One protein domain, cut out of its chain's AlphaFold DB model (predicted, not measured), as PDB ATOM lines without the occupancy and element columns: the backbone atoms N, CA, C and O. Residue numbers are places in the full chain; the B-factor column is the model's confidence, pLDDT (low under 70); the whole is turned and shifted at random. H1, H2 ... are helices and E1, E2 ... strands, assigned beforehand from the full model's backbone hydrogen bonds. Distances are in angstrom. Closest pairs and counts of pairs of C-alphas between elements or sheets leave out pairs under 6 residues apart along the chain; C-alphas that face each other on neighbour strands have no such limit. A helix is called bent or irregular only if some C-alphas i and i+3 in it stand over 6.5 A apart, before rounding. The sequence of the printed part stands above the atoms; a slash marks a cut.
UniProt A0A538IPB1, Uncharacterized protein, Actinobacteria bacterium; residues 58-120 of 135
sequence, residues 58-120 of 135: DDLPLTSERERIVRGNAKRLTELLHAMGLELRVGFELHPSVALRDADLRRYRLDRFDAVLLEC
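This is residues 58 to 120 of the 135 residues of an uncharacterized protein of Actinobacteria bacterium (UniProt A0A538IPB1). Picture a long, narrow V: the long helix H1 is one arm, the chain turns at its far end, and E1 with the residues after it folds back as the other arm. The short helices H2 and H3 sit toward the open end of the V, and the tail, residues 109 to 120, loops back so that its residues 117 to 118 pair with residues 93 to 94, while residues 80 to 85, of which 80 to 84 belong to H1, stick out at the tip. The printed part has 63 residues with three named helices and one named strand, in the order H1, E1, H2, H3, and its class is mostly helix. It is only just loose, close to compact, with a radius of gyration of the C-alphas of 13.1 A, and elongated, spanning 40 by 23 by 19 A.

Find C-alpha 64 at (-19.724, -1.682, -116.653); from there H1, residues 64 to 84, runs 30.5 A to C-alpha 84 at (-14.362, 22.614, -134.368). H1 has a kink of 27 degrees near residue 78, and it is irregular, but only just: C-alphas 80 and 83 are 6.9 A apart. Next look at E1, residues 87 to 90, which is 10.4 A long. H2, residues 96 to 101, is 8.5 A long, and H3, residues 105 to 108, ends with C-alpha 108 at (-11.327, -2.513, -125.468), 5.6 A from its first C-alpha.

Start at H1 and look across to E1: 9 pairs of their C-alphas are within 8 A, and the closest are those of Thr 78 and Leu 88, 5.7 A apart. E1 pairs with no named strand. Farther along, residues 93 to 94 form a short parallel pairing with residues 117 to 118. H2 and H3 are close but not clearly touching; their closest C-alphas, those of Ala 99 and Leu 105, are 7.1 A apart. H1 is apart from both H2 and H3, and E1 is apart from both as well. In the backbone, every O i to N i+4 pair of H2 is within hydrogen-bond range, as are 15 of 17 in H1; H3 is too short for such a pair, but its one O i to N i+3 pair is within range.

Look for the greatest reach between the C-alphas of Ala 83 and Arg 101, the two farthest apart, at 40.4 A. The printed part runs from 58 to 120 without a cut, and the links H1 to E1, E1 to H2 and H2 to H3 are tight. After H3, residues 109 to 120 hold no named element. The mean pLDDT of the printed part is 92.9, and one residue, Ala 103, is under 70.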
ATOM      1  N   ASP A  58      -5.165  -3.914-113.465       91.81
ATOM      2  CA  ASP A  58      -5.707  -4.647-112.316       91.81
ATOM      3  C   ASP A  58      -6.213  -3.722-111.191       91.81
ATOM      4  O   ASP A  58      -7.213  -4.046-110.550       91.81
ATOM      5  N   ASP A  59      -5.595  -2.552-111.011       93.56
ATOM      6  CA  ASP A  59      -6.002  -1.549-110.016       93.56
ATOM      7  C   ASP A  59      -7.154  -0.658-110.520       93.56
ATOM      8  O   ASP A  59      -7.933  -0.116-109.732       93.56
ATOM      9  N   LEU A  60      -7.298  -0.537-111.843       94.56
ATOM     10  CA  LEU A  60      -8.305   0.277-112.517       94.56
ATOM     11  C   LEU A  60      -9.053  -0.524-113.606       94.56
ATOM     12  O   LEU A  60      -8.924  -0.243-114.807       94.56
ATOM     13  N   PRO A  61      -9.871  -1.522-113.221       94.94
ATOM     14  CA  PRO A  61     -10.566  -2.385-114.170       94.94
ATOM     15  C   PRO A  61     -11.682  -1.652-114.930       94.94
ATOM     16  O   PRO A  61     -12.298  -0.698-114.444       94.94
ATOM     17  N   LEU A  62     -12.027  -2.147-116.125       95.81
ATOM     18  CA  LEU A  62     -13.162  -1.639-116.903       95.81
ATOM     19  C   LEU A  62     -14.489  -2.274-116.458       95.81
ATOM     20  O   LEU A  62     -15.078  -3.128-117.133       95.81
ATOM     21  N   THR A  63     -14.996  -1.835-115.309       95.75
ATOM     22  CA  THR A  63     -16.349  -2.200-114.868       95.75
ATOM     23  C   THR A  63     -17.408  -1.618-115.813       95.75
ATOM     24  O   THR A  63     -17.172  -0.634-116.516       95.75
ATOM     25  N   SER A  64     -18.609  -2.202-115.839       96.19
ATOM     26  CA  SER A  64     -19.724  -1.682-116.653       96.19
ATOM     27  C   SER A  64     -20.135  -0.262-116.254       96.19
ATOM     28  O   SER A  64     -20.662   0.492-117.068       96.19
ATOM     29  N   GLU A  65     -19.925   0.118-114.993       97.62
ATOM     30  CA  GLU A  65     -20.151   1.483-114.521       97.62
ATOM     31  C   GLU A  65     -19.089   2.449-115.036       97.62
ATOM     32  O   GLU A  65     -19.445   3.460-115.645       97.62
ATOM     33  N   ARG A  66     -17.805   2.105-114.884       97.31
ATOM     34  CA  ARG A  66     -16.708   2.933-115.390       97.31
ATOM     35  C   ARG A  66     -16.809   3.119-116.901       97.31
ATOM     36  O   ARG A  66     -16.679   4.238-117.387       97.31
ATOM     37  N   GLU A  67     -17.142   2.065-117.645       97.12
ATOM     38  CA  GLU A  67     -17.351   2.170-119.091       97.12
ATOM     39  C   GLU A  67     -18.487   3.141-119.450       97.12
ATOM     40  O   GLU A  67     -18.327   3.967-120.353       97.12
ATOM     41  N   ARG A  68     -19.625   3.089-118.738       97.88
ATOM     42  CA  ARG A  68     -20.731   4.039-118.948       97.88
ATOM     43  C   ARG A  68     -20.293   5.481-118.694       97.88
ATOM     44  O   ARG A  68     -20.653   6.355-119.480       97.88
ATOM     45  N   ILE A  69     -19.513   5.720-117.639       98.19
ATOM     46  CA  ILE A  69     -18.983   7.049-117.303       98.19
ATOM     47  C   ILE A  69     -18.048   7.545-118.412       98.19
ATOM     48  O   ILE A  69     -18.282   8.622-118.959       98.19
ATOM     49  N   VAL A  70     -17.059   6.740-118.812       98.12
ATOM     50  CA  VAL A  70     -16.097   7.085-119.875       98.12
ATOM     51  C   VAL A  70     -16.814   7.424-121.178       98.12
ATOM     52  O   VAL A  70     -16.595   8.489-121.756       98.12
ATOM     53  N   ARG A  71     -17.725   6.555-121.633       97.38
ATOM     54  CA  ARG A  71     -18.470   6.777-122.881       97.38
ATOM     55  C   ARG A  71     -19.415   7.978-122.782       97.38
ATOM     56  O   ARG A  71     -19.568   8.707-123.760       97.38
ATOM     57  N   GLY A  72     -20.013   8.221-121.616       98.31
ATOM     58  CA  GLY A  72     -20.829   9.407-121.353       98.31
ATOM     59  C   GLY A  72     -20.019  10.704-121.427       98.31
ATOM     60  O   GLY A  72     -20.436  11.655-122.089       98.31
ATOM     61  N   ASN A  73     -18.832  10.730-120.820       98.50
ATOM     62  CA  ASN A  73     -17.921  11.873-120.872       98.50
ATOM     63  C   ASN A  73     -17.392  12.116-122.291       98.50
ATOM     64  O   ASN A  73     -17.401  13.255-122.759       98.50
ATOM     65  N   ALA A  74     -17.025  11.056-123.016       98.00
ATOM     66  CA  ALA A  74     -16.622  11.153-124.418       98.00
ATOM     67  C   ALA A  74     -17.742  11.712-125.308       98.00
ATOM     68  O   ALA A  74     -17.481  12.540-126.181       98.00
ATOM     69  N   LYS A  75     -19.001  11.322-125.067       97.75
ATOM     70  CA  LYS A  75     -20.156  11.884-125.781       97.75
ATOM     71  C   LYS A  75     -20.293  13.389-125.529       97.75
ATOM     72  O   LYS A  75     -20.393  14.149-126.486       97.75
ATOM     73  N   ARG A  76     -20.224  13.824-124.264       97.94
ATOM     74  CA  ARG A  76     -20.275  15.252-123.892       97.94
ATOM     75  C   ARG A  76     -19.147  16.048-124.552       97.94
ATOM     76  O   ARG A  76     -19.388  17.117-125.101       97.94
ATOM     77  N   LEU A  77     -17.926  15.510-124.553       97.44
ATOM     78  CA  LEU A  77     -16.797  16.115-125.261       97.44
ATOM     79  C   LEU A  77     -17.060  16.201-126.767       97.44
ATOM     80  O   LEU A  77     -16.871  17.259-127.352       97.44
ATOM     81  N   THR A  78     -17.547  15.129-127.391       95.62
ATOM     82  CA  THR A  78     -17.855  15.100-128.831       95.62
ATOM     83  C   THR A  78     -18.839  16.205-129.224       95.62
ATOM     84  O   THR A  78     -18.621  16.896-130.216       95.62
ATOM     85  N   GLU A  79     -19.883  16.426-128.422       95.88
ATOM     86  CA  GLU A  79     -20.863  17.499-128.638       95.88
ATOM     87  C   GLU A  79     -20.204  18.890-128.612       95.88
ATOM     88  O   GLU A  79     -20.453  19.711-129.498       95.88
ATOM     89  N   LEU A  80     -19.301  19.140-127.657       95.12
ATOM     90  CA  LEU A  80     -18.553  20.400-127.556       95.12
ATOM     91  C   LEU A  80     -17.540  20.584-128.701       95.12
ATOM     92  O   LEU A  80     -17.280  21.706-129.142       95.12
ATOM     93  N   LEU A  81     -16.944  19.489-129.176       92.50
ATOM     94  CA  LEU A  81     -15.894  19.485-130.197       92.50
ATOM     95  C   LEU A  81     -16.437  19.563-131.631       92.50
ATOM     96  O   LEU A  81     -15.707  19.982-132.533       92.50
ATOM     97  N   HIS A  82     -17.715  19.236-131.839       87.31
ATOM     98  CA  HIS A  82     -18.350  19.178-133.157       87.31
ATOM     99  C   HIS A  82     -18.186  20.478-133.963       87.31
ATOM    100  O   HIS A  82     -17.829  20.443-135.141       87.31
ATOM    101  N   ALA A  83     -18.350  21.639-133.321       85.69
ATOM    102  CA  ALA A  83     -18.198  22.945-133.972       85.69
ATOM    103  C   ALA A  83     -16.765  23.229-134.471       85.69
ATOM    104  O   ALA A  83     -16.563  24.102-135.312       85.69
ATOM    105  N   MET A  84     -15.767  22.496-133.968       86.62
ATOM    106  CA  MET A  84     -14.362  22.614-134.368       86.62
ATOM    107  C   MET A  84     -13.957  21.588-135.432       86.62
ATOM    108  O   MET A  84     -12.803  21.585-135.859       86.62
ATOM    109  N   GLY A  85     -14.881  20.722-135.867       88.31
ATOM    110  CA  GLY A  85     -14.588  19.656-136.826       88.31
ATOM    111  C   GLY A  85     -13.617  18.603-136.287       88.31
ATOM    112  O   GLY A  85     -12.931  17.956-137.078       88.31
ATOM    113  N   LEU A  86     -13.533  18.469-134.958       92.00
ATOM    114  CA  LEU A  86     -12.712  17.477-134.276       92.00
ATOM    115  C   LEU A  86     -13.586  16.289-133.874       92.00
ATOM    116  O   LEU A  86     -14.558  16.446-133.135       92.00
ATOM    117  N   GLU A  87     -13.229  15.108-134.360       94.31
ATOM    118  CA  GLU A  87     -13.874  13.854-133.995       94.31
ATOM    119  C   GLU A  87     -13.173  13.240-132.777       94.31
ATOM    120  O   GLU A  87     -11.944  13.193-132.714       94.31
ATOM    121  N   LEU A  88     -13.956  12.759-131.811       96.50
ATOM    122  CA  LEU A  88     -13.464  12.019-130.655       96.50
ATOM    123  C   LEU A  88     -14.093  10.627-130.650       96.50
ATOM    124  O   LEU A  88     -15.312  10.474-130.698       96.50
ATOM    125  N   ARG A  89     -13.239   9.614-130.571       96.56
ATOM    126  CA  ARG A  89     -13.589   8.202-130.438       96.56
ATOM    127  C   ARG A  89     -13.014   7.649-129.143       96.56
ATOM    128  O   ARG A  89     -12.195   8.293-128.495       96.56
ATOM    129  N   VAL A  90     -13.457   6.458-128.760       97.75
ATOM    130  CA  VAL A  90     -13.004   5.790-127.535       97.75
ATOM    131  C   VAL A  90     -12.426   4.429-127.887       97.75
ATOM    132  O   VAL A  90     -13.038   3.675-128.641       97.75
ATOM    133  N   GLY A  91     -11.277   4.122-127.309       97.75
ATOM    134  CA  GLY A  91     -10.828   2.762-127.041       97.75
ATOM    135  C   GLY A  91     -10.277   2.710-125.626       97.75
ATOM    136  O   GLY A  91     -10.661   3.530-124.795       97.75
ATOM    137  N   PHE A  92      -9.396   1.763-125.344       97.50
ATOM    138  CA  PHE A  92      -8.763   1.641-124.037       97.50
ATOM    139  C   PHE A  92      -7.302   1.253-124.205       97.50
ATOM    140  O   PHE A  92      -6.959   0.498-125.118       97.50
ATOM    141  N   GLU A  93      -6.461   1.779-123.324       97.50
ATOM    142  CA  GLU A  93      -5.086   1.329-123.178       97.50
ATOM    143  C   GLU A  93      -5.045   0.186-122.167       97.50
ATOM    144  O   GLU A  93      -5.484   0.331-121.027       97.50
ATOM    145  N   LEU A  94      -4.551  -0.969-122.600       95.75
ATOM    146  CA  LEU A  94      -4.524  -2.177-121.794       95.75
ATOM    147  C   LEU A  94      -3.142  -2.418-121.218       95.75
ATOM    148  O   LEU A  94      -2.174  -2.539-121.966       95.75
ATOM    149  N   HIS A  95      -3.073  -2.646-119.912       93.81
ATOM    150  CA  HIS A  95      -1.905  -3.293-119.331       93.81
ATOM    151  C   HIS A  95      -1.822  -4.764-119.809       93.81
ATOM    152  O   HIS A  95      -2.864  -5.429-119.926       93.81
ATOM    153  N   PRO A  96      -0.621  -5.338-120.035       91.00
ATOM    154  CA  PRO A  96      -0.485  -6.710-120.530       91.00
ATOM    155  C   PRO A  96      -1.164  -7.775-119.674       91.00
ATOM    156  O   PRO A  96      -1.684  -8.745-120.219       91.00
ATOM    157  N   SER A  97      -1.223  -7.598-118.349       88.25
ATOM    158  CA  SER A  97      -1.910  -8.556-117.465       88.25
ATOM    159  C   SER A  97      -3.399  -8.704-117.794       88.25
ATOM    160  O   SER A  97      -3.937  -9.805-117.691       88.25
ATOM    161  N   VAL A  98      -4.057  -7.625-118.232       87.56
ATOM    162  CA  VAL A  98      -5.464  -7.638-118.655       87.56
ATOM    163  C   VAL A  98      -5.593  -8.305-120.019       87.56
ATOM    164  O   VAL A  98      -6.397  -9.222-120.176       87.56
ATOM    165  N   ALA A  99      -4.766  -7.896-120.985       84.19
ATOM    166  CA  ALA A  99      -4.814  -8.422-122.348       84.19
ATOM    167  C   ALA A  99      -4.511  -9.929-122.430       84.19
ATOM    168  O   ALA A  99      -5.073 -10.624-123.267       84.19
ATOM    169  N   LEU A 100      -3.644 -10.443-121.553       83.06
ATOM    170  CA  LEU A 100      -3.324 -11.872-121.473       83.06
ATOM    171  C   LEU A 100      -4.394 -12.691-120.734       83.06
ATOM    172  O   LEU A 100      -4.450 -13.908-120.902       83.06
ATOM    173  N   ARG A 101      -5.218 -12.050-119.894       86.38
ATOM    174  CA  ARG A 101      -6.281 -12.708-119.118       86.38
ATOM    175  C   ARG A 101      -7.589 -12.810-119.898       86.38
ATOM    176  O   ARG A 101      -8.307 -13.795-119.740       86.38
ATOM    177  N   ASP A 102      -7.920 -11.789-120.683       75.44
ATOM    178  CA  ASP A 102      -9.189 -11.705-121.402       75.44
ATOM    179  C   ASP A 102      -9.072 -12.300-122.815       75.44
ATOM    180  O   ASP A 102      -8.253 -11.869-123.624       75.44
ATOM    181  N   ALA A 103      -9.904 -13.296-123.122       68.88
ATOM    182  CA  ALA A 103      -9.923 -13.931-124.438       68.88
ATOM    183  C   ALA A 103     -10.639 -13.074-125.499       68.88
ATOM    184  O   ALA A 103     -10.436 -13.294-126.694       68.88
ATOM    185  N   ASP A 104     -11.479 -12.113-125.086       87.38
ATOM    186  CA  ASP A 104     -12.255 -11.264-125.990       87.38
ATOM    187  C   ASP A 104     -11.919  -9.779-125.820       87.38
ATOM    188  O   ASP A 104     -12.549  -9.024-125.077       87.38
ATOM    189  N   LEU A 105     -10.948  -9.326-126.609       91.50
ATOM    190  CA  LEU A 105     -10.462  -7.952-126.546       91.50
ATOM    191  C   LEU A 105     -11.367  -6.930-127.260       91.50
ATOM    192  O   LEU A 105     -11.091  -5.726-127.227       91.50
ATOM    193  N   ARG A 106     -12.474  -7.357-127.889       91.81
ATOM    194  CA  ARG A 106     -13.333  -6.477-128.711       91.81
ATOM    195  C   ARG A 106     -13.930  -5.313-127.926       91.81
ATOM    196  O   ARG A 106     -14.211  -4.270-128.516       91.81
ATOM    197  N   ARG A 107     -14.133  -5.471-126.616       91.31
ATOM    198  CA  ARG A 107     -14.669  -4.417-125.739       91.31
ATOM    199  C   ARG A 107     -13.695  -3.244-125.561       91.31
ATOM    200  O   ARG A 107     -14.146  -2.121-125.343       91.31
ATOM    201  N   TYR A 108     -12.393  -3.491-125.709       95.12
ATOM    202  CA  TYR A 108     -11.327  -2.513-125.468       95.12
ATOM    203  C   TYR A 108     -10.828  -1.802-126.730       95.12
ATOM    204  O   TYR A 108     -10.017  -0.880-126.651       95.12
ATOM    205  N   ARG A 109     -11.296  -2.237-127.903       95.56
ATOM    206  CA  ARG A 109     -10.803  -1.753-129.193       95.56
ATOM    207  C   ARG A 109     -10.975  -0.250-129.370       95.56
ATOM    208  O   ARG A 109     -11.949   0.344-128.903       95.56
ATOM    209  N   LEU A 110     -10.068   0.325-130.145       96.62
ATOM    210  CA  LEU A 110     -10.228   1.655-130.714       96.62
ATOM    211  C   LEU A 110     -11.500   1.670-131.582       96.62
ATOM    212  O   LEU A 110     -11.623   0.880-132.515       96.62
ATOM    213  N   ASP A 111     -12.480   2.532-131.293       93.19
ATOM    214  CA  ASP A 111     -13.744   2.527-132.044       93.19
ATOM    215  C   ASP A 111     -13.535   2.620-133.571       93.19
ATOM    216  O   ASP A 111     -12.732   3.408-134.089       93.19
ATOM    217  N   ARG A 112     -14.291   1.787-134.297       90.12
ATOM    218  CA  ARG A 112     -14.193   1.564-135.752       90.12
ATOM    219  C   ARG A 112     -12.845   1.038-136.252       90.12
ATOM    220  O   ARG A 112     -12.634   1.024-137.462       90.12
ATOM    221  N   PHE A 113     -11.969   0.580-135.367       89.06
ATOM    222  CA  PHE A 113     -10.687  -0.006-135.725       89.06
ATOM    223  C   PHE A 113     -10.516  -1.351-135.012       89.06
ATOM    224  O   PHE A 113     -10.829  -1.492-133.831       89.06
ATOM    225  N   ASP A 114     -10.076  -2.377-135.738       91.06
ATOM    226  CA  ASP A 114      -9.966  -3.738-135.196       91.06
ATOM    227  C   ASP A 114      -8.603  -3.956-134.529       91.06
ATOM    228  O   ASP A 114      -7.834  -4.841-134.889       91.06
ATOM    229  N   ALA A 115      -8.274  -3.065-133.591       92.81
ATOM    230  CA  ALA A 115      -7.068  -3.144-132.783       92.81
ATOM    231  C   ALA A 115      -7.320  -2.596-131.376       92.81
ATOM    232  O   ALA A 115      -8.147  -1.701-131.171       92.81
ATOM    233  N   VAL A 116      -6.565  -3.123-130.418       95.12
ATOM    234  CA  VAL A 116      -6.460  -2.589-129.059       95.12
ATOM    235  C   VAL A 116      -5.122  -1.889-128.888       95.12
ATOM    236  O   VAL A 116      -4.159  -2.212-129.587       95.12
ATOM    237  N   LEU A 117      -5.064  -0.946-127.954       96.25
ATOM    238  CA  LEU A 117      -3.805  -0.353-127.537       96.25
ATOM    239  C   LEU A 117      -3.272  -1.136-126.336       96.25
ATOM    240  O   LEU A 117      -3.990  -1.320-125.357       96.25
ATOM    241  N   LEU A 118      -2.033  -1.610-126.432       94.69
ATOM    242  CA  LEU A 118      -1.351  -2.323-125.360       94.69
ATOM    243  C   LEU A 118      -0.231  -1.438-124.816       94.69
ATOM    244  O   LEU A 118       0.638  -1.011-125.577       94.69
ATOM    245  N   GLU A 119      -0.250  -1.195-123.516       91.31
ATOM    246  CA  GLU A 119       0.837  -0.547-122.799       91.31
ATOM    247  C   GLU A 119       2.022  -1.518-122.686       91.31
ATOM    248  O   GLU A 119       1.860  -2.690-122.332       91.31
ATOM    249  N   CYS A 120       3.232  -1.040-122.972       83.69
ATOM    250  CA  CYS A 120       4.455  -1.793-122.706       83.69
ATOM    251  C   CYS A 120       5.014  -1.374-121.339       83.69
ATOM    252  O   CYS A 120       5.360  -0.202-121.186       83.69
TER     253      CYS A 120